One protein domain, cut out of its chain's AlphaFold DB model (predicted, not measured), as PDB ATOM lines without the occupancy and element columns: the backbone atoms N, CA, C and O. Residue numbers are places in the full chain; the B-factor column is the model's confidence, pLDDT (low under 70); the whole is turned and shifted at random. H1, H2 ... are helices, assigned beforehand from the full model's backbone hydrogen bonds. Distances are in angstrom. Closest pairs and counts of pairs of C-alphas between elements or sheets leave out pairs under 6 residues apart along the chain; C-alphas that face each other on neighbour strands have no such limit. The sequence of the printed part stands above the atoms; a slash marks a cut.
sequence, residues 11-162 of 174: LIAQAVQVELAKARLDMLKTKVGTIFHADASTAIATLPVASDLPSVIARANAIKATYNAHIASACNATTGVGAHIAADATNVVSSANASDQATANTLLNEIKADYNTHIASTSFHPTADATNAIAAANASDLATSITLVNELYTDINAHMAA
ATOM      1  N   LEU A  11      30.699 161.336 -12.922       53.34
ATOM      2  CA  LEU A  11      30.070 160.156 -13.525       53.34
ATOM      3  C   LEU A  11      30.142 160.147 -15.062       53.34
ATOM      4  O   LEU A  11      30.402 159.107 -15.658       53.34
ATOM      5  N   ILE A  12      29.909 161.293 -15.707       59.00
ATOM      6  CA  ILE A  12      29.936 161.412 -17.171       59.00
ATOM      7  C   ILE A  12      31.389 161.407 -17.660       59.00
ATOM      8  O   ILE A  12      31.695 160.745 -18.647       59.00
ATOM      9  N   ALA A  13      32.304 162.061 -16.938       57.84
ATOM     10  CA  ALA A  13      33.730 162.015 -17.255       57.84
ATOM     11  C   ALA A  13      34.299 160.584 -17.156       57.84
ATOM     12  O   ALA A  13      35.035 160.153 -18.041       57.84
ATOM     13  N   GLN A  14      33.911 159.820 -16.130       58.47
ATOM     14  CA  GLN A  14      34.296 158.413 -15.975       58.47
ATOM     15  C   GLN A  14      33.685 157.519 -17.059       58.47
ATOM     16  O   GLN A  14      34.389 156.682 -17.621       58.47
ATOM     17  N   ALA A  15      32.411 157.722 -17.414       63.03
ATOM     18  CA  ALA A  15      31.772 156.982 -18.503       63.03
ATOM     19  C   ALA A  15      32.472 157.221 -19.855       63.03
ATOM     20  O   ALA A  15      32.718 156.275 -20.597       63.03
ATOM     21  N   VAL A  16      32.877 158.463 -20.146       66.38
ATOM     22  CA  VAL A  16      33.632 158.806 -21.365       66.38
ATOM     23  C   VAL A  16      35.017 158.145 -21.388       66.38
ATOM     24  O   VAL A  16      35.453 157.693 -22.443       66.38
ATOM     25  N   GLN A  17      35.702 158.032 -20.245       65.62
ATOM     26  CA  GLN A  17      36.986 157.318 -20.161       65.62
ATOM     27  C   GLN A  17      36.838 155.811 -20.420       65.62
ATOM     28  O   GLN A  17      37.680 155.223 -21.094       65.62
ATOM     29  N   VAL A  18      35.751 155.193 -19.946       67.69
ATOM     30  CA  VAL A  18      35.454 153.776 -20.214       67.69
ATOM     31  C   VAL A  18      35.162 153.538 -21.699       67.69
ATOM     32  O   VAL A  18      35.666 152.578 -22.277       67.69
ATOM     33  N   GLU A  19      34.396 154.416 -22.349       68.69
ATOM     34  CA  GLU A  19      34.155 154.306 -23.794       68.69
ATOM     35  C   GLU A  19      35.423 154.586 -24.619       68.69
ATOM     36  O   GLU A  19      35.672 153.906 -25.611       68.69
ATOM     37  N   LEU A  20      36.290 155.505 -24.176       68.31
ATOM     38  CA  LEU A  20      37.609 155.720 -24.783       68.31
ATOM     39  C   LEU A  20      38.502 154.473 -24.664       68.31
ATOM     40  O   LEU A  20      39.182 154.115 -25.625       68.31
ATOM     41  N   ALA A  21      38.494 153.799 -23.513       68.06
ATOM     42  CA  ALA A  21      39.223 152.552 -23.297       68.06
ATOM     43  C   ALA A  21      38.750 151.429 -24.235       68.06
ATOM     44  O   ALA A  21      39.574 150.760 -24.863       68.06
ATOM     45  N   LYS A  22      37.430 151.279 -24.400       68.31
ATOM     46  CA  LYS A  22      36.839 150.346 -25.372       68.31
ATOM     47  C   LYS A  22      37.227 150.704 -26.804       68.31
ATOM     48  O   LYS A  22      37.659 149.833 -27.549       68.31
ATOM     49  N   ALA A  23      37.176 151.986 -27.163       68.19
ATOM     50  CA  ALA A  23      37.523 152.443 -28.503       68.19
ATOM     51  C   ALA A  23      39.007 152.213 -28.851       68.19
ATOM     52  O   ALA A  23      39.321 151.900 -29.997       68.19
ATOM     53  N   ARG A  24      39.930 152.297 -27.878       70.00
ATOM     54  CA  ARG A  24      41.341 151.904 -28.076       70.00
ATOM     55  C   ARG A  24      41.476 150.417 -28.397       70.00
ATOM     56  O   ARG A  24      42.189 150.058 -29.333       70.00
ATOM     57  N   LEU A  25      40.760 149.568 -27.661       69.69
ATOM     58  CA  LEU A  25      40.745 148.126 -27.907       69.69
ATOM     59  C   LEU A  25      40.103 147.783 -29.262       69.69
ATOM     60  O   LEU A  25      40.604 146.924 -29.984       69.69
ATOM     61  N   ASP A  26      39.026 148.468 -29.635       70.00
ATOM     62  CA  ASP A  26      38.376 148.286 -30.934       70.00
ATOM     63  C   ASP A  26      39.265 148.790 -32.081       70.00
ATOM     64  O   ASP A  26      39.311 148.174 -33.147       70.00
ATOM     65  N   MET A  27      40.051 149.849 -31.869       68.44
ATOM     66  CA  MET A  27      41.042 150.319 -32.841       68.44
ATOM     67  C   MET A  27      42.153 149.297 -33.101       68.44
ATOM     68  O   MET A  27      42.502 149.094 -34.266       68.44
ATOM     69  N   LEU A  28      42.655 148.609 -32.066       72.12
ATOM     70  CA  LEU A  28      43.598 147.496 -32.251       72.12
ATOM     71  C   LEU A  28      43.010 146.372 -33.109       72.12
ATOM     72  O   LEU A  28      43.746 145.663 -33.780       72.12
ATOM     73  N   LYS A  29      41.689 146.185 -33.096       67.62
ATOM     74  CA  LYS A  29      41.025 145.115 -33.855       67.62
ATOM     75  C   LYS A  29      40.614 145.535 -35.267       67.62
ATOM     76  O   LYS A  29      40.361 144.673 -36.101       67.62
ATOM     77  N   THR A  30      40.513 146.838 -35.539       62.94
ATOM     78  CA  THR A  30      39.932 147.375 -36.785       62.94
ATOM     79  C   THR A  30      40.944 148.037 -37.719       62.94
ATOM     80  O   THR A  30      40.674 148.137 -38.918       62.94
ATOM     81  N   LYS A  31      42.122 148.456 -37.233       57.66
ATOM     82  CA  LYS A  31      43.183 149.006 -38.093       57.66
ATOM     83  C   LYS A  31      44.057 147.914 -38.707       57.66
ATOM     84  O   LYS A  31      45.169 147.650 -38.264       57.66
ATOM     85  N   VAL A  32      43.569 147.342 -39.801       51.88
ATOM     86  CA  VAL A  32      44.402 146.580 -40.737       51.88
ATOM     87  C   VAL A  32      45.416 147.537 -41.385       51.88
ATOM     88  O   VAL A  32      45.015 148.543 -41.970       51.88
ATOM     89  N   GLY A  33      46.719 147.240 -41.294       52.12
ATOM     90  CA  GLY A  33      47.763 147.918 -42.075       52.12
ATOM     91  C   GLY A  33      48.672 148.897 -41.324       52.12
ATOM     92  O   GLY A  33      49.442 149.602 -41.974       52.12
ATOM     93  N   THR A  34      48.631 148.953 -39.988       55.84
ATOM     94  CA  THR A  34      49.618 149.710 -39.195       55.84
ATOM     95  C   THR A  34      50.216 148.861 -38.075       55.84
ATOM     96  O   THR A  34      49.478 148.223 -37.329       55.84
ATOM     97  N   ILE A  35      51.546 148.889 -37.959       56.81
ATOM     98  CA  ILE A  35      52.365 148.143 -36.994       56.81
ATOM     99  C   ILE A  35      52.379 148.904 -35.652       56.81
ATOM    100  O   ILE A  35      53.321 149.645 -35.390       56.81
ATOM    101  N   PHE A  36      51.321 148.833 -34.835       66.50
ATOM    102  CA  PHE A  36      51.302 149.547 -33.544       66.50
ATOM    103  C   PHE A  36      50.756 148.715 -32.378       66.50
ATOM    104  O   PHE A  36      49.776 147.984 -32.532       66.50
ATOM    105  N   HIS A  37      51.353 148.938 -31.202       80.94
ATOM    106  CA  HIS A  37      50.824 148.628 -29.872       80.94
ATOM    107  C   HIS A  37      49.764 149.646 -29.424       80.94
ATOM    108  O   HIS A  37      49.741 150.788 -29.902       80.94
ATOM    109  N   ALA A  38      48.920 149.268 -28.456       76.31
ATOM    110  CA  ALA A  38      48.005 150.228 -27.827       76.31
ATOM    111  C   ALA A  38      48.757 151.258 -26.977       76.31
ATOM    112  O   ALA A  38      48.503 152.452 -27.123       76.31
ATOM    113  N   ASP A  39      49.723 150.800 -26.178       78.06
ATOM    114  CA  ASP A  39      50.660 151.639 -25.431       78.06
ATOM    115  C   ASP A  39      52.102 151.176 -25.621       78.06
ATOM    116  O   ASP A  39      52.373 149.999 -25.873       78.06
ATOM    117  N   ALA A  40      53.037 152.107 -25.434       83.56
ATOM    118  CA  ALA A  40      54.451 151.771 -25.390       83.56
ATOM    119  C   ALA A  40      54.737 150.931 -24.142       83.56
ATOM    120  O   ALA A  40      54.270 151.241 -23.042       83.56
ATOM    121  N   SER A  41      55.529 149.877 -24.310       89.25
ATOM    122  CA  SER A  41      55.996 149.082 -23.175       89.25
ATOM    123  C   SER A  41      57.217 149.719 -22.516       89.25
ATOM    124  O   SER A  41      57.889 150.577 -23.090       89.25
ATOM    125  N   THR A  42      57.508 149.313 -21.279       89.31
ATOM    126  CA  THR A  42      58.730 149.750 -20.597       89.31
ATOM    127  C   THR A  42      59.949 149.315 -21.404       89.31
ATOM    128  O   THR A  42      60.102 148.134 -21.705       89.31
ATOM    129  N   ALA A  43      60.818 150.270 -21.737       91.56
ATOM    130  CA  ALA A  43      62.062 149.987 -22.436       91.56
ATOM    131  C   ALA A  43      62.969 149.065 -21.610       91.56
ATOM    132  O   ALA A  43      62.942 149.070 -20.374       91.56
ATOM    133  N   ILE A  44      63.817 148.303 -22.299       93.69
ATOM    134  CA  ILE A  44      64.886 147.545 -21.644       93.69
ATOM    135  C   ILE A  44      65.784 148.546 -20.906       93.69
ATOM    136  O   ILE A  44      66.077 149.625 -21.424       93.69
ATOM    137  N   ALA A  45      66.211 148.195 -19.689       89.50
ATOM    138  CA  ALA A  45      67.082 149.046 -18.885       89.50
ATOM    139  C   ALA A  45      68.297 149.519 -19.700       89.50
ATOM    140  O   ALA A  45      68.942 148.716 -20.379       89.50
ATOM    141  N   THR A  46      68.619 150.813 -19.606       90.94
ATOM    142  CA  THR A  46      69.748 151.404 -20.329       90.94
ATOM    143  C   THR A  46      71.055 150.759 -19.880       90.94
ATOM    144  O   THR A  46      71.575 151.055 -18.805       90.94
ATOM    145  N   LEU A  47      71.593 149.881 -20.723       89.25
ATOM    146  CA  LEU A  47      72.863 149.190 -20.521       89.25
ATOM    147  C   LEU A  47      73.868 149.635 -21.594       89.25
ATOM    148  O   LEU A  47      73.461 149.887 -22.733       89.25
ATOM    149  N   PRO A  48      75.179 149.709 -21.292       90.88
ATOM    150  CA  PRO A  48      76.197 150.001 -22.302       90.88
ATOM    151  C   PRO A  48      76.170 148.950 -23.418       90.88
ATOM    152  O   PRO A  48      75.722 147.826 -23.184       90.88
ATOM    153  N   VAL A  49      76.617 149.316 -24.626       96.38
ATOM    154  CA  VAL A  49      76.752 148.380 -25.762       96.38
ATOM    155  C   VAL A  49      77.568 147.174 -25.313       96.38
ATOM    156  O   VAL A  49      78.626 147.351 -24.711       96.38
ATOM    157  N   ALA A  50      77.071 145.963 -25.574       97.94
ATOM    158  CA  ALA A  50      77.808 144.769 -25.191       97.94
ATOM    159  C   ALA A  50      79.067 144.637 -26.047       97.94
ATOM    160  O   ALA A  50      79.000 144.740 -27.273       97.94
ATOM    161  N   SER A  51      80.198 144.402 -25.393       98.19
ATOM    162  CA  SER A  51      81.516 144.239 -26.019       98.19
ATOM    163  C   SER A  51      82.343 143.115 -25.388       98.19
ATOM    164  O   SER A  51      83.434 142.809 -25.863       98.19
ATOM    165  N   ASP A  52      81.822 142.477 -24.340       98.56
ATOM    166  CA  ASP A  52      82.447 141.384 -23.603       98.56
ATOM    167  C   ASP A  52      81.381 140.448 -23.006       98.56
ATOM    168  O   ASP A  52      80.182 140.734 -23.033       98.56
ATOM    169  N   LEU A  53      81.803 139.301 -22.469       98.56
ATOM    170  CA  LEU A  53      80.867 138.315 -21.924       98.56
ATOM    171  C   LEU A  53      80.014 138.865 -20.757       98.56
ATOM    172  O   LEU A  53      78.803 138.631 -20.765       98.56
ATOM    173  N   PRO A  54      80.560 139.612 -19.775       98.56
ATOM    174  CA  PRO A  54      79.744 140.206 -18.716       98.56
ATOM    175  C   PRO A  54      78.636 141.133 -19.234       98.56
ATOM    176  O   PRO A  54      77.495 141.042 -18.774       98.56
ATOM    177  N   SER A  55      78.934 141.998 -20.210       98.50
ATOM    178  CA  SER A  55      77.938 142.898 -20.801       98.50
ATOM    179  C   SER A  55      76.913 142.159 -21.670       98.50
ATOM    180  O   SER A  55      75.732 142.516 -21.635       98.50
ATOM    181  N   VAL A  56      77.312 141.087 -22.367       98.81
ATOM    182  CA  VAL A  56      76.387 140.166 -23.056       98.81
ATOM    183  C   VAL A  56      75.409 139.540 -22.062       98.81
ATOM    184  O   VAL A  56      74.200 139.605 -22.279       98.81
ATOM    185  N   ILE A  57      75.905 138.973 -20.959       98.69
ATOM    186  CA  ILE A  57      75.074 138.328 -19.931       98.69
ATOM    187  C   ILE A  57      74.086 139.332 -19.324       98.69
ATOM    188  O   ILE A  57      72.893 139.040 -19.207       98.69
ATOM    189  N   ALA A  58      74.564 140.529 -18.970       98.31
ATOM    190  CA  ALA A  58      73.723 141.578 -18.404       98.31
ATOM    191  C   ALA A  58      72.590 141.976 -19.363       98.31
ATOM    192  O   ALA A  58      71.428 142.033 -18.951       98.31
ATOM    193  N   ARG A  59      72.905 142.194 -20.649       98.25
ATOM    194  CA  ARG A  59      71.894 142.531 -21.660       98.25
ATOM    195  C   ARG A  59      70.928 141.383 -21.930       98.25
ATOM    196  O   ARG A  59      69.730 141.631 -21.940       98.25
ATOM    197  N   ALA A  60      71.405 140.151 -22.099       98.56
ATOM    198  CA  ALA A  60      70.550 138.994 -22.380       98.56
ATOM    199  C   ALA A  60      69.486 138.795 -21.286       98.56
ATOM    200  O   ALA A  60      68.300 138.630 -21.576       98.56
ATOM    201  N   ASN A  61      69.897 138.899 -20.019       98.62
ATOM    202  CA  ASN A  61      68.995 138.769 -18.876       98.62
ATOM    203  C   ASN A  61      67.998 139.935 -18.778       98.62
ATOM    204  O   ASN A  61      66.827 139.710 -18.464       98.62
ATOM    205  N   ALA A  62      68.433 141.164 -19.073       98.38
ATOM    206  CA  ALA A  62      67.547 142.326 -19.114       98.38
ATOM    207  C   ALA A  62      66.512 142.216 -20.245       98.38
ATOM    208  O   ALA A  62      65.327 142.443 -20.010       98.38
ATOM    209  N   ILE A  63      66.944 141.801 -21.441       98.56
ATOM    210  CA  ILE A  63      66.066 141.572 -22.594       98.56
ATOM    211  C   ILE A  63      65.007 140.530 -22.244       98.56
ATOM    212  O   ILE A  63      63.828 140.822 -22.397       98.56
ATOM    213  N   LYS A  64      65.396 139.361 -21.715       98.50
ATOM    214  CA  LYS A  64      64.444 138.314 -21.313       98.50
ATOM    215  C   LYS A  64      63.369 138.848 -20.367       98.50
ATOM    216  O   LYS A  64      62.185 138.604 -20.581       98.50
ATOM    217  N   ALA A  65      63.782 139.542 -19.307       97.56
ATOM    218  CA  ALA A  65      62.857 140.047 -18.300       97.56
ATOM    219  C   ALA A  65      61.850 141.035 -18.908       97.56
ATOM    220  O   ALA A  65      60.646 140.898 -18.690       97.56
ATOM    221  N   THR A  66      62.334 141.996 -19.698       97.38
ATOM    222  CA  THR A  66      61.482 143.003 -20.336       97.38
ATOM    223  C   THR A  66      60.592 142.400 -21.421       97.38
ATOM    224  O   THR A  66      59.399 142.683 -21.438       97.38
ATOM    225  N   TYR A  67      61.132 141.531 -22.278       97.81
ATOM    226  CA  TYR A  67      60.379 140.848 -23.331       97.81
ATOM    227  C   TYR A  67      59.240 140.003 -22.748       97.81
ATOM    228  O   TYR A  67      58.089 140.194 -23.127       97.81
ATOM    229  N   ASN A  68      59.511 139.154 -21.749       98.19
ATOM    230  CA  ASN A  68      58.464 138.333 -21.131       98.19
ATOM    231  C   ASN A  68      57.372 139.183 -20.454       98.19
ATOM    232  O   ASN A  68      56.201 138.805 -20.459       98.19
ATOM    233  N   ALA A  69      57.728 140.339 -19.884       96.31
ATOM    234  CA  ALA A  69      56.744 141.280 -19.345       96.31
ATOM    235  C   ALA A  69      55.916 141.955 -20.453       96.31
ATOM    236  O   ALA A  69      54.707 142.134 -20.302       96.31
ATOM    237  N   HIS A  70      56.558 142.310 -21.565       95.50
ATOM    238  CA  HIS A  70      55.926 142.929 -22.722       95.50
ATOM    239  C   HIS A  70      54.898 142.002 -23.378       95.50
ATOM    240  O   HIS A  70      53.735 142.383 -23.505       95.50
ATOM    241  N   ILE A  71      55.274 140.768 -23.718       96.25
ATOM    242  CA  ILE A  71      54.388 139.824 -24.418       96.25
ATOM    243  C   ILE A  71      53.136 139.458 -23.598       96.25
ATOM    244  O   ILE A  71      52.066 139.201 -24.153       96.25
ATOM    245  N   ALA A  72      53.223 139.531 -22.266       96.00
ATOM    246  CA  ALA A  72      52.097 139.329 -21.355       96.00
ATOM    247  C   ALA A  72      51.147 140.545 -21.250       96.00
ATOM    248  O   ALA A  72      50.065 140.439 -20.667       96.00
ATOM    249  N   SER A  73      51.529 141.704 -21.798       93.25
ATOM    250  CA  SER A  73      50.796 142.971 -21.691       93.25
ATOM    251  C   SER A  73      49.604 143.025 -22.654       93.25
ATOM    252  O   SER A  73      49.656 143.652 -23.712       93.25
ATOM    253  N   ALA A  74      48.507 142.362 -22.295       90.75
ATOM    254  CA  ALA A  74      47.238 142.491 -23.008       90.75
ATOM    255  C   ALA A  74      46.555 143.829 -22.691       90.75
ATOM    256  O   ALA A  74      46.454 144.223 -21.527       90.75
ATOM    257  N   CYS A  75      46.023 144.495 -23.715       86.06
ATOM    258  CA  CYS A  75      45.210 145.692 -23.562       86.06
ATOM    259  C   CYS A  75      43.954 145.372 -22.744       86.06
ATOM    260  O   CYS A  75      43.111 144.551 -23.118       86.06
ATOM    261  N   ASN A  76      43.829 146.022 -21.594       83.56
ATOM    262  CA  ASN A  76      42.704 145.843 -20.698       83.56
ATOM    263  C   ASN A  76      41.493 146.630 -21.219       83.56
ATOM    264  O   ASN A  76      41.552 147.845 -21.369       83.56
ATOM    265  N   ALA A  77      40.361 145.958 -21.430       72.88
ATOM    266  CA  ALA A  77      39.151 146.585 -21.978       72.88
ATOM    267  C   ALA A  77      38.540 147.697 -21.098       72.88
ATOM    268  O   ALA A  77      37.749 148.498 -21.587       72.88
ATOM    269  N   THR A  78      38.870 147.736 -19.803       71.50
ATOM    270  CA  THR A  78      38.364 148.740 -18.850       71.50
ATOM    271  C   THR A  78      39.256 149.973 -18.801       71.50
ATOM    272  O   THR A  78      38.749 151.088 -18.749       71.50
ATOM    273  N   THR A  79      40.579 149.792 -18.804       75.25
ATOM    274  CA  THR A  79      41.533 150.910 -18.716       75.25
ATOM    275  C   THR A  79      42.026 151.378 -20.083       75.25
ATOM    276  O   THR A  79      42.525 152.494 -20.203       75.25
ATOM    277  N   GLY A  80      41.891 150.544 -21.114       70.81
ATOM    278  CA  GLY A  80      42.444 150.777 -22.445       70.81
ATOM    279  C   GLY A  80      43.967 150.790 -22.436       70.81
ATOM    280  O   GLY A  80      44.547 151.464 -23.286       70.81
ATOM    281  N   VAL A  81      44.573 150.129 -21.436       78.94
ATOM    282  CA  VAL A  81      46.019 150.090 -21.216       78.94
ATOM    283  C   VAL A  81      46.573 148.696 -21.481       78.94
ATOM    284  O   VAL A  81      46.030 147.721 -20.959       78.94
ATOM    285  N   GLY A  82      47.656 148.610 -22.247       85.75
ATOM    286  CA  GLY A  82      48.411 147.393 -22.556       85.75
ATOM    287  C   GLY A  82      48.894 147.378 -24.006       85.75
ATOM    288  O   GLY A  82      48.421 148.152 -24.830       85.75
ATOM    289  N   ALA A  83      49.849 146.510 -24.330       88.75
ATOM    290  CA  ALA A  83      50.489 146.512 -25.645       88.75
ATOM    291  C   ALA A  83      49.648 145.796 -26.720       88.75
ATOM    292  O   ALA A  83      49.486 146.316 -27.825       88.75
ATOM    293  N   HIS A  84      49.080 144.635 -26.382       90.50
ATOM    294  CA  HIS A  84      48.570 143.652 -27.346       90.50
ATOM    295  C   HIS A  84      47.045 143.488 -27.342       90.50
ATOM    296  O   HIS A  84      46.368 143.822 -26.373       90.50
ATOM    297  N   ILE A  85      46.494 142.883 -28.401       87.50
ATOM    298  CA  ILE A  85      45.077 142.461 -28.473       87.50
ATOM    299  C   ILE A  85      44.767 141.400 -27.404       87.50
ATOM    300  O   ILE A  85      43.694 141.404 -26.799       87.50
ATOM    301  N   ALA A  86      45.715 140.494 -27.183       89.44
ATOM    302  CA  ALA A  86      45.686 139.436 -26.186       89.44
ATOM    303  C   ALA A  86      47.120 139.140 -25.729       89.44
ATOM    304  O   ALA A  86      48.068 139.459 -26.442       89.44
ATOM    305  N   ALA A  87      47.275 138.532 -24.555       94.06
ATOM    306  CA  ALA A  87      48.587 138.129 -24.064       94.06
ATOM    307  C   ALA A  87      49.142 136.977 -24.909       94.06
ATOM    308  O   ALA A  87      48.418 136.029 -25.226       94.06
ATOM    309  N   ASP A  88      50.431 137.038 -25.214       96.56
ATOM    310  CA  ASP A  88      51.145 135.952 -25.866       96.56
ATOM    311  C   ASP A  88      51.708 134.993 -24.812       96.56
ATOM    312  O   ASP A  88      52.689 135.272 -24.125       96.56
ATOM    313  N   ALA A  89      51.037 133.850 -24.672       95.94
ATOM    314  CA  ALA A  89      51.450 132.760 -23.792       95.94
ATOM    315  C   ALA A  89      52.275 131.679 -24.515       95.94
ATOM    316  O   ALA A  89      52.609 130.667 -23.902       95.94
ATOM    317  N   THR A  90      52.553 131.852 -25.813       96.88
ATOM    318  CA  THR A  90      53.234 130.845 -26.643       96.88
ATOM    319  C   THR A  90      54.721 131.144 -26.758       96.88
ATOM    320  O   THR A  90      55.532 130.254 -26.534       96.88
ATOM    321  N   ASN A  91      55.082 132.394 -27.053       97.88
ATOM    322  CA  ASN A  91      56.466 132.797 -27.317       97.88
ATOM    323  C   ASN A  91      57.169 133.286 -26.041       97.88
ATOM    324  O   ASN A  91      57.812 134.335 -26.037       97.88
ATOM    325  N   VAL A  92      56.975 132.568 -24.931       98.38
ATOM    326  CA  VAL A  92      57.557 132.909 -23.629       98.38
ATOM    327  C   VAL A  92      58.960 132.328 -23.526       98.38
ATOM    328  O   VAL A  92      59.120 131.110 -23.510       98.38
ATOM    329  N   VAL A  93      59.956 133.194 -23.316       98.62
ATOM    330  CA  VAL A  93      61.351 132.764 -23.154       98.62
ATOM    331  C   VAL A  93      61.511 132.048 -21.818       98.62
ATOM    332  O   VAL A  93      61.397 132.653 -20.740       98.62
ATOM    333  N   SER A  94      61.799 130.756 -21.895       98.00
ATOM    334  CA  SER A  94      61.792 129.812 -20.781       98.00
ATOM    335  C   SER A  94      63.190 129.427 -20.285       98.00
ATOM    336  O   SER A  94      63.326 129.042 -19.118       98.00
ATOM    337  N   SER A  95      64.240 129.583 -21.105       98.19
ATOM    338  CA  SER A  95      65.625 129.292 -20.704       98.19
ATOM    339  C   SER A  95      66.006 130.052 -19.450       98.19
ATOM    340  O   SER A  95      65.592 131.191 -19.231       98.19
ATOM    341  N   ALA A  96      66.845 129.440 -18.618       98.38
ATOM    342  CA  ALA A  96      67.391 130.094 -17.438       98.38
ATOM    343  C   ALA A  96      68.151 131.385 -17.799       98.38
ATOM    344  O   ALA A  96      68.606 131.578 -18.926       98.38
ATOM    345  N   ASN A  97      68.288 132.277 -16.816       98.75
ATOM    346  CA  ASN A  97      69.134 133.456 -16.976       98.75
ATOM    347  C   ASN A  97      70.578 133.020 -17.248       98.75
ATOM    348  O   ASN A  97      71.067 132.063 -16.646       98.75
ATOM    349  N   ALA A  98      71.254 133.742 -18.133       98.69
ATOM    350  CA  ALA A  98      72.634 133.474 -18.483       98.69
ATOM    351  C   ALA A  98      73.567 133.751 -17.295       98.69
ATOM    352  O   ALA A  98      73.417 134.758 -16.595       98.69
ATOM    353  N   SER A  99      74.551 132.873 -17.111       98.56
ATOM    354  CA  SER A  99      75.637 132.998 -16.128       98.56
ATOM    355  C   SER A  99      77.026 132.784 -16.736       98.56
ATOM    356  O   SER A  99      78.032 133.058 -16.089       98.56
ATOM    357  N   ASP A 100      77.087 132.302 -17.975       98.69
ATOM    358  CA  ASP A 100      78.304 132.004 -18.725       98.69
ATOM    359  C   ASP A 100      78.023 132.060 -20.240       98.69
ATOM    360  O   ASP A 100      76.913 132.362 -20.678       98.69
ATOM    361  N   GLN A 101      79.034 131.766 -21.058       98.69
ATOM    362  CA  GLN A 101      78.927 131.815 -22.518       98.69
ATOM    363  C   GLN A 101      77.908 130.815 -23.089       98.69
ATOM    364  O   GLN A 101      77.198 131.136 -24.042       98.69
ATOM    365  N   ALA A 102      77.834 129.601 -22.541       98.75
ATOM    366  CA  ALA A 102      76.968 128.552 -23.078       98.75
ATOM    367  C   ALA A 102      75.490 128.858 -22.789       98.75
ATOM    368  O   ALA A 102      74.632 128.760 -23.671       98.75
ATOM    369  N   THR A 103      75.208 129.296 -21.563       98.81
ATOM    370  CA  THR A 103      73.877 129.746 -21.147       98.81
ATOM    371  C   THR A 103      73.472 131.043 -21.851       98.81
ATOM    372  O   THR A 103      72.317 131.164 -22.252       98.81
ATOM    373  N   ALA A 104      74.408 131.967 -22.114       98.81
ATOM    374  CA  ALA A 104      74.150 133.160 -22.926       98.81
ATOM    375  C   ALA A 104      73.765 132.812 -24.371       98.81
ATOM    376  O   ALA A 104      72.765 133.321 -24.868       98.81
ATOM    377  N   ASN A 105      74.502 131.912 -25.032       98.88
ATOM    378  CA  ASN A 105      74.169 131.465 -26.390       98.88
ATOM    379  C   ASN A 105      72.773 130.845 -26.454       98.88
ATOM    380  O   ASN A 105      71.989 131.174 -27.342       98.88
ATOM    381  N   THR A 106      72.460 129.974 -25.492       98.88
ATOM    382  CA  THR A 106      71.150 129.317 -25.400       98.88
ATOM    383  C   THR A 106      70.035 130.348 -25.256       98.88
ATOM    384  O   THR A 106      69.105 130.359 -26.060       98.88
ATOM    385  N   LEU A 107      70.173 131.266 -24.293       98.94
ATOM    386  CA  LEU A 107      69.173 132.291 -24.022       98.94
ATOM    387  C   LEU A 107      68.962 133.233 -25.217       98.94
ATOM    388  O   LEU A 107      67.828 133.495 -25.598       98.94
ATOM    389  N   LEU A 108      70.036 133.730 -25.836       98.94
ATOM    390  CA  LEU A 108      69.931 134.651 -26.973       98.94
ATOM    391  C   LEU A 108      69.256 134.005 -28.187       98.94
ATOM    392  O   LEU A 108      68.467 134.656 -28.871       98.94
ATOM    393  N   ASN A 109      69.548 132.730 -28.447       98.94
ATOM    394  CA  ASN A 109      68.955 132.002 -29.564       98.94
ATOM    395  C   ASN A 109      67.461 131.725 -29.349       98.94
ATOM    396  O   ASN A 109      66.699 131.825 -30.308       98.94
ATOM    397  N   GLU A 110      67.042 131.421 -28.117       98.88
ATOM    398  CA  GLU A 110      65.617 131.300 -27.779       98.88
ATOM    399  C   GLU A 110      64.910 132.653 -27.914       98.88
ATOM    400  O   GLU A 110      63.937 132.735 -28.657       98.88
ATOM    401  N   ILE A 111      65.449 133.727 -27.312       98.88
ATOM    402  CA  ILE A 111      64.871 135.079 -27.434       98.88
ATOM    403  C   ILE A 111      64.670 135.435 -28.907       98.88
ATOM    404  O   ILE A 111      63.596 135.894 -29.277       98.88
ATOM    405  N   LYS A 112      65.676 135.210 -29.760       98.88
ATOM    406  CA  LYS A 112      65.569 135.474 -31.199       98.88
ATOM    407  C   LYS A 112      64.407 134.715 -31.844       98.88
ATOM    408  O   LYS A 112      63.667 135.304 -32.630       98.88
ATOM    409  N   ALA A 113      64.293 133.415 -31.581       98.75
ATOM    410  CA  ALA A 113      63.271 132.572 -32.196       98.75
ATOM    411  C   ALA A 113      61.861 132.982 -31.750       98.75
ATOM    412  O   ALA A 113      60.978 133.176 -32.592       98.75
ATOM    413  N   ASP A 114      61.685 133.171 -30.444       98.81
ATOM    414  CA  ASP A 114      60.410 133.533 -29.833       98.81
ATOM    415  C   ASP A 114      59.973 134.929 -30.271       98.81
ATOM    416  O   ASP A 114      58.863 135.098 -30.770       98.81
ATOM    417  N   TYR A 115      60.869 135.914 -30.188       98.50
ATOM    418  CA  TYR A 115      60.573 137.282 -30.594       98.50
ATOM    419  C   TYR A 115      60.228 137.376 -32.087       98.50
ATOM    420  O   TYR A 115      59.210 137.968 -32.435       98.50
ATOM    421  N   ASN A 116      60.994 136.738 -32.983       98.38
ATOM    422  CA  ASN A 116      60.665 136.747 -34.415       98.38
ATOM    423  C   ASN A 116      59.300 136.096 -34.710       98.38
ATOM    424  O   ASN A 116      58.592 136.525 -35.622       98.38
ATOM    425  N   THR A 117      58.910 135.077 -33.938       97.94
ATOM    426  CA  THR A 117      57.584 134.450 -34.051       97.94
ATOM    427  C   THR A 117      56.488 135.370 -33.509       97.94
ATOM    428  O   THR A 117      55.433 135.517 -34.129       97.94
ATOM    429  N   HIS A 118      56.752 136.030 -32.383       96.81
ATOM    430  CA  HIS A 118      55.858 136.983 -31.740       96.81
ATOM    431  C   HIS A 118      55.519 138.159 -32.663       96.81
ATOM    432  O   HIS A 118      54.343 138.402 -32.947       96.81
ATOM    433  N   ILE A 119      56.530 138.844 -33.203       94.94
ATOM    434  CA  ILE A 119      56.331 140.036 -34.040       94.94
ATOM    435  C   ILE A 119      55.600 139.728 -35.355       94.94
ATOM    436  O   ILE A 119      54.889 140.576 -35.893       94.94
ATOM    437  N   ALA A 120      55.713 138.495 -35.858       94.19
ATOM    438  CA  ALA A 120      55.008 138.035 -37.051       94.19
ATOM    439  C   ALA A 120      53.537 137.658 -36.782       94.19
ATOM    440  O   ALA A 120      52.755 137.486 -37.721       94.19
ATOM    441  N   SER A 121      53.143 137.511 -35.513       92.69
ATOM    442  CA  SER A 121      51.814 137.041 -35.131       92.69
ATOM    443  C   SER A 121      50.768 138.145 -35.212       92.69
ATOM    444  O   SER A 121      50.803 139.124 -34.467       92.69
ATOM    445  N   THR A 122      49.741 137.922 -36.031       90.19
ATOM    446  CA  THR A 122      48.520 138.743 -36.054       90.19
ATOM    447  C   THR A 122      47.476 138.307 -35.019       90.19
ATOM    448  O   THR A 122      46.359 138.818 -35.004       90.19
ATOM    449  N   SER A 123      47.813 137.352 -34.142       90.00
ATOM    450  CA  SER A 123      46.939 136.975 -33.019       90.00
ATOM    451  C   SER A 123      47.012 137.997 -31.882       90.00
ATOM    452  O   SER A 123      46.030 138.214 -31.174       90.00
ATOM    453  N   PHE A 124      48.178 138.628 -31.715       89.75
ATOM    454  CA  PHE A 124      48.454 139.609 -30.659       89.75
ATOM    455  C   PHE A 124      48.602 141.025 -31.224       89.75
ATOM    456  O   PHE A 124      48.293 141.995 -30.529       89.75
ATOM    457  N   HIS A 125      48.986 141.128 -32.501       88.69
ATOM    458  CA  HIS A 125      49.117 142.380 -33.234       88.69
ATOM    459  C   HIS A 125      48.007 142.562 -34.279       88.69
ATOM    460  O   HIS A 125      47.580 141.589 -34.899       88.69
ATOM    461  N   PRO A 126      47.597 143.807 -34.577       82.81
ATOM    462  CA  PRO A 126      46.743 144.098 -35.734       82.81
ATOM    463  C   PRO A 126      47.403 143.754 -37.074       82.81
ATOM    464  O   PRO A 126      46.736 143.553 -38.088       82.81
ATOM    465  N   THR A 127      48.732 143.790 -37.125       84.75
ATOM    466  CA  THR A 127      49.540 143.596 -38.329       84.75
ATOM    467  C   THR A 127      50.918 143.111 -37.899       84.75
ATOM    468  O   THR A 127      51.434 143.580 -36.889       84.75
ATOM    469  N   ALA A 128      51.497 142.184 -38.660       89.00
ATOM    470  CA  ALA A 128      52.844 141.691 -38.411       89.00
ATOM    471  C   ALA A 128      53.878 142.823 -38.518       89.00
ATOM    472  O   ALA A 128      53.841 143.621 -39.459       89.00
ATOM    473  N   ASP A 129      54.821 142.863 -37.585       90.81
ATOM    474  CA  ASP A 129      55.970 143.755 -37.652       90.81
ATOM    475  C   ASP A 129      57.079 143.109 -38.492       90.81
ATOM    476  O   ASP A 129      57.757 142.174 -38.075       90.81
ATOM    477  N   ALA A 130      57.236 143.618 -39.713       89.12
ATOM    478  CA  ALA A 130      58.271 143.187 -40.651       89.12
ATOM    479  C   ALA A 130      59.538 144.061 -40.605       89.12
ATOM    480  O   ALA A 130      60.462 143.832 -41.381       89.12
ATOM    481  N   THR A 131      59.563 145.095 -39.759       91.62
ATOM    482  CA  THR A 131      60.655 146.079 -39.703       91.62
ATOM    483  C   THR A 131      61.693 145.691 -38.661       91.62
ATOM    484  O   THR A 131      62.883 145.810 -38.927       91.62
ATOM    485  N   ASN A 132      61.250 145.196 -37.505       94.50
ATOM    486  CA  ASN A 132      62.117 144.923 -36.357       94.50
ATOM    487  C   ASN A 132      62.461 143.431 -36.219       94.50
ATOM    488  O   ASN A 132      62.517 142.916 -35.106       94.50
ATOM    489  N   ALA A 133      62.625 142.721 -37.339       96.50
ATOM    490  CA  ALA A 133      62.980 141.304 -37.342       96.50
ATOM    491  C   ALA A 133      64.485 141.095 -37.140       96.50
ATOM    492  O   ALA A 133      65.299 141.733 -37.801       96.50
ATOM    493  N   ILE A 134      64.842 140.126 -36.296       98.50
ATOM    494  CA  ILE A 134      66.235 139.812 -35.969       98.50
ATOM    495  C   ILE A 134      66.847 138.946 -37.071       98.50
ATOM    496  O   ILE A 134      66.490 137.771 -37.235       98.50
ATOM    497  N   ALA A 135      67.806 139.518 -37.787       97.88
ATOM    498  CA  ALA A 135      68.566 138.934 -38.878       97.88
ATOM    499  C   ALA A 135      69.943 138.390 -38.455       97.88
ATOM    500  O   ALA A 135      70.455 137.498 -39.141       97.88
ATOM    501  N   ALA A 136      70.541 138.866 -37.351       98.31
ATOM    502  CA  ALA A 136      71.818 138.346 -36.840       98.31
ATOM    503  C   ALA A 136      71.838 136.816 -36.777       98.31
ATOM    504  O   ALA A 136      70.851 136.174 -36.414       98.31
ATOM    505  N   ALA A 137      72.986 136.207 -37.082       98.69
ATOM    506  CA  ALA A 137      73.167 134.766 -36.933       98.69
ATOM    507  C   ALA A 137      72.948 134.313 -35.477       98.69
ATOM    508  O   ALA A 137      73.095 135.090 -34.535       98.69
ATOM    509  N   ASN A 138      72.600 133.036 -35.302       98.88
ATOM    510  CA  ASN A 138      72.506 132.445 -33.969       98.88
ATOM    511  C   ASN A 138      73.872 132.503 -33.273       98.88
ATOM    512  O   ASN A 138      74.907 132.279 -33.902       98.88
ATOM    513  N   ALA A 139      73.862 132.770 -31.973       98.75
ATOM    514  CA  ALA A 139      75.058 132.814 -31.156       98.75
ATOM    515  C   ALA A 139      75.649 131.409 -30.968       98.75
ATOM    516  O   ALA A 139      74.966 130.490 -30.504       98.75
ATOM    517  N   SER A 140      76.931 131.261 -31.299       98.56
ATOM    518  CA  SER A 140      77.743 130.054 -31.081       98.56
ATOM    519  C   SER A 140      79.034 130.331 -30.305       98.56
ATOM    520  O   SER A 140      79.649 129.409 -29.778       98.56
ATOM    521  N   ASP A 141      79.427 131.597 -30.184       98.62
ATOM    522  CA  ASP A 141      80.631 132.083 -29.513       98.62
ATOM    523  C   ASP A 141      80.439 133.544 -29.070       98.62
ATOM    524  O   ASP A 141      79.418 134.158 -29.366       98.62
ATOM    525  N   LEU A 142      81.427 134.119 -28.378       98.69
ATOM    526  CA  LEU A 142      81.330 135.486 -27.859       98.69
ATOM    527  C   LEU A 142      81.072 136.532 -28.956       98.69
ATOM    528  O   LEU A 142      80.291 137.457 -28.746       98.69
ATOM    529  N   ALA A 143      81.714 136.399 -30.118       98.75
ATOM    530  CA  ALA A 143      81.583 137.374 -31.198       98.75
ATOM    531  C   ALA A 143      80.151 137.388 -31.749       98.75
ATOM    532  O   ALA A 143      79.527 138.445 -31.846       98.75
ATOM    533  N   THR A 144      79.602 136.207 -32.027       98.81
ATOM    534  CA  THR A 144      78.215 136.053 -32.477       98.81
ATOM    535  C   THR A 144      77.206 136.429 -31.387       98.81
ATOM    536  O   THR A 144      76.191 137.045 -31.710       98.81
ATOM    537  N   SER A 145      77.491 136.181 -30.098       98.88
ATOM    538  CA  SER A 145      76.651 136.685 -28.997       98.88
ATOM    539  C   SER A 145      76.612 138.208 -28.942       98.88
ATOM    540  O   SER A 145      75.540 138.771 -28.747       98.88
ATOM    541  N   ILE A 146      77.764 138.876 -29.093       98.88
ATOM    542  CA  ILE A 146      77.866 140.342 -29.076       98.88
ATOM    543  C   ILE A 146      77.030 140.941 -30.208       98.88
ATOM    544  O   ILE A 146      76.278 141.889 -29.977       98.88
ATOM    545  N   THR A 147      77.130 140.387 -31.418       98.81
ATOM    546  CA  THR A 147      76.308 140.833 -32.550       98.81
ATOM    547  C   THR A 147      74.823 140.633 -32.254       98.81
ATOM    548  O   THR A 147      74.062 141.600 -32.295       98.81
ATOM    549  N   LEU A 148      74.421 139.416 -31.876       98.88
ATOM    550  CA  LEU A 148      73.015 139.073 -31.667       98.88
ATOM    551  C   LEU A 148      72.369 139.875 -30.527       98.88
ATOM    552  O   LEU A 148      71.273 140.400 -30.691       98.88
ATOM    553  N   VAL A 149      73.035 140.015 -29.376       98.81
ATOM    554  CA  VAL A 149      72.447 140.709 -28.218       98.81
ATOM    555  C   VAL A 149      72.265 142.208 -28.459       98.81
ATOM    556  O   VAL A 149      71.334 142.811 -27.929       98.81
ATOM    557  N   ASN A 150      73.152 142.833 -29.238       98.69
ATOM    558  CA  ASN A 150      73.055 144.259 -29.538       98.69
ATOM    559  C   ASN A 150      71.952 144.557 -30.561       98.69
ATOM    560  O   ASN A 150      71.267 145.571 -30.415       98.69
ATOM    561  N   GLU A 151      71.752 143.671 -31.538       98.69
ATOM    562  CA  GLU A 151      70.614 143.733 -32.460       98.69
ATOM    563  C   GLU A 151      69.296 143.517 -31.711       98.69
ATOM    564  O   GLU A 151      68.450 144.407 -31.711       98.69
ATOM    565  N   LEU A 152      69.188 142.432 -30.930       98.75
ATOM    566  CA  LEU A 152      68.035 142.166 -30.060       98.75
ATOM    567  C   LEU A 152      67.678 143.368 -29.181       98.75
ATOM    568  O   LEU A 152      66.519 143.762 -29.108       98.75
ATOM    569  N   TYR A 153      68.667 143.977 -28.522       98.31
ATOM    570  CA  TYR A 153      68.440 145.157 -27.687       98.31
ATOM    571  C   TYR A 153      67.856 146.334 -28.480       98.31
ATOM    572  O   TYR A 153      67.027 147.077 -27.957       98.31
ATOM    573  N   THR A 154      68.326 146.547 -29.708       96.75
ATOM    574  CA  THR A 154      67.921 147.688 -30.537       96.75
ATOM    575  C   THR A 154      66.512 147.479 -31.076       96.75
ATOM    576  O   THR A 154      65.642 148.323 -30.859       96.75
ATOM    577  N   ASP A 155      66.273 146.325 -31.690       96.94
ATOM    578  CA  ASP A 155      65.041 146.048 -32.423       96.94
ATOM    579  C   ASP A 155      63.865 145.808 -31.480       96.94
ATOM    580  O   ASP A 155      62.788 146.356 -31.702       96.94
ATOM    581  N   ILE A 156      64.073 145.103 -30.359       96.25
ATOM    582  CA  ILE A 156      63.017 144.916 -29.351       96.25
ATOM    583  C   ILE A 156      62.609 146.265 -28.749       96.25
ATOM    584  O   ILE A 156      61.422 146.528 -28.572       96.25
ATOM    585  N   ASN A 157      63.561 147.157 -28.451       95.25
ATOM    586  CA  ASN A 157      63.215 148.493 -27.959       95.25
ATOM    587  C   ASN A 157      62.454 149.313 -29.010       95.25
ATOM    588  O   ASN A 157      61.504 150.009 -28.651       95.25
ATOM    589  N   ALA A 158      62.845 149.233 -30.286       92.56
ATOM    590  CA  ALA A 158      62.144 149.914 -31.372       92.56
ATOM    591  C   ALA A 158      60.710 149.386 -31.542       92.56
ATOM    592  O   ALA A 158      59.770 150.179 -31.609       92.56
ATOM    593  N   HIS A 159      60.538 148.064 -31.518       93.00
ATOM    594  CA  HIS A 159      59.240 147.398 -31.548       93.00
ATOM    595  C   HIS A 159      58.354 147.836 -30.376       93.00
ATOM    596  O   HIS A 159      57.269 148.377 -30.579       93.00
ATOM    597  N   MET A 160      58.838 147.711 -29.138       92.12
ATOM    598  CA  MET A 160      58.083 148.083 -27.932       92.12
ATOM    599  C   MET A 160      57.718 149.573 -27.863       92.12
ATOM    600  O   MET A 160      56.745 149.937 -27.197       92.12
ATOM    601  N   ALA A 161      58.495 150.437 -28.522       89.44
ATOM    602  CA  ALA A 161      58.221 151.866 -28.632       89.44
ATOM    603  C   ALA A 161      57.203 152.202 -29.735       89.44
ATOM    604  O   ALA A 161      56.642 153.299 -29.717       89.44
ATOM    605  N   ALA A 162      56.948 151.289 -30.680       83.88
ATOM    606  CA  ALA A 162      55.974 151.460 -31.754       83.88
ATOM    607  C   ALA A 162      54.544 151.365 -31.203       83.88
ATOM    608  O   ALA A 162      53.849 150.359 -31.343       83.88
TER     609      ALA A 162
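AT A GLANCE: This is residues 11 to 162 of the 174 residues of an uncharacterized protein of Polyangiaceae bacterium (UniProt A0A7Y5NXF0). Three helices, H2, H3 and H4, lie side by side in a bundle, running the same way, with long links returning along it; H1 makes an arm beyond one end, its residues 11 to 16 sticking out. Printed are 152 residues with four named helices, H1 to H4, and no named strand: all helix. The whole is compact, radius of gyration of the C-alphas 16.9 A, and spans 58 by 28 by 23 A.

HOW THE PARTS SIT: H1, residues 11 to 30, is apart from H2, 53 to 71, H3, 101 to 120, and H4, 142 to 161. H2 touches H3 at a shallow tilt of 31 degrees, closest C-alphas Ile 57 and Ala 104, 6.0 A. H2 touches H4 at a shallow 30 degrees, closest C-alphas Val 56 and Ile 146, 6.2 A. H3 touches H4 at 33 degrees, only just shallow, closest C-alphas Asn 105 and Ser 145, 6.3 A. Every O i to N i+4 pair is within hydrogen-bond range in H1, H2 and H3, and 15 of 16 in H4.

IN THESE COORDINATES: H1 begins with C-alpha 11 at (30.070, 160.156, -13.525). First to last C-alpha, H1 measures 28.3 A, H2 26.6 A, H3 28.7 A and H4 28.3 A, ending with C-alpha 161 at (58.221, 151.866, -28.632).

THE WHOLE: The C-alphas farthest apart, Leu 11 and Asp 141, are 60.0 A apart. The printed part has no cut; its three links are long. pLDDT is under 70 at residues 11 to 23, 25, 27 and 29 to 36.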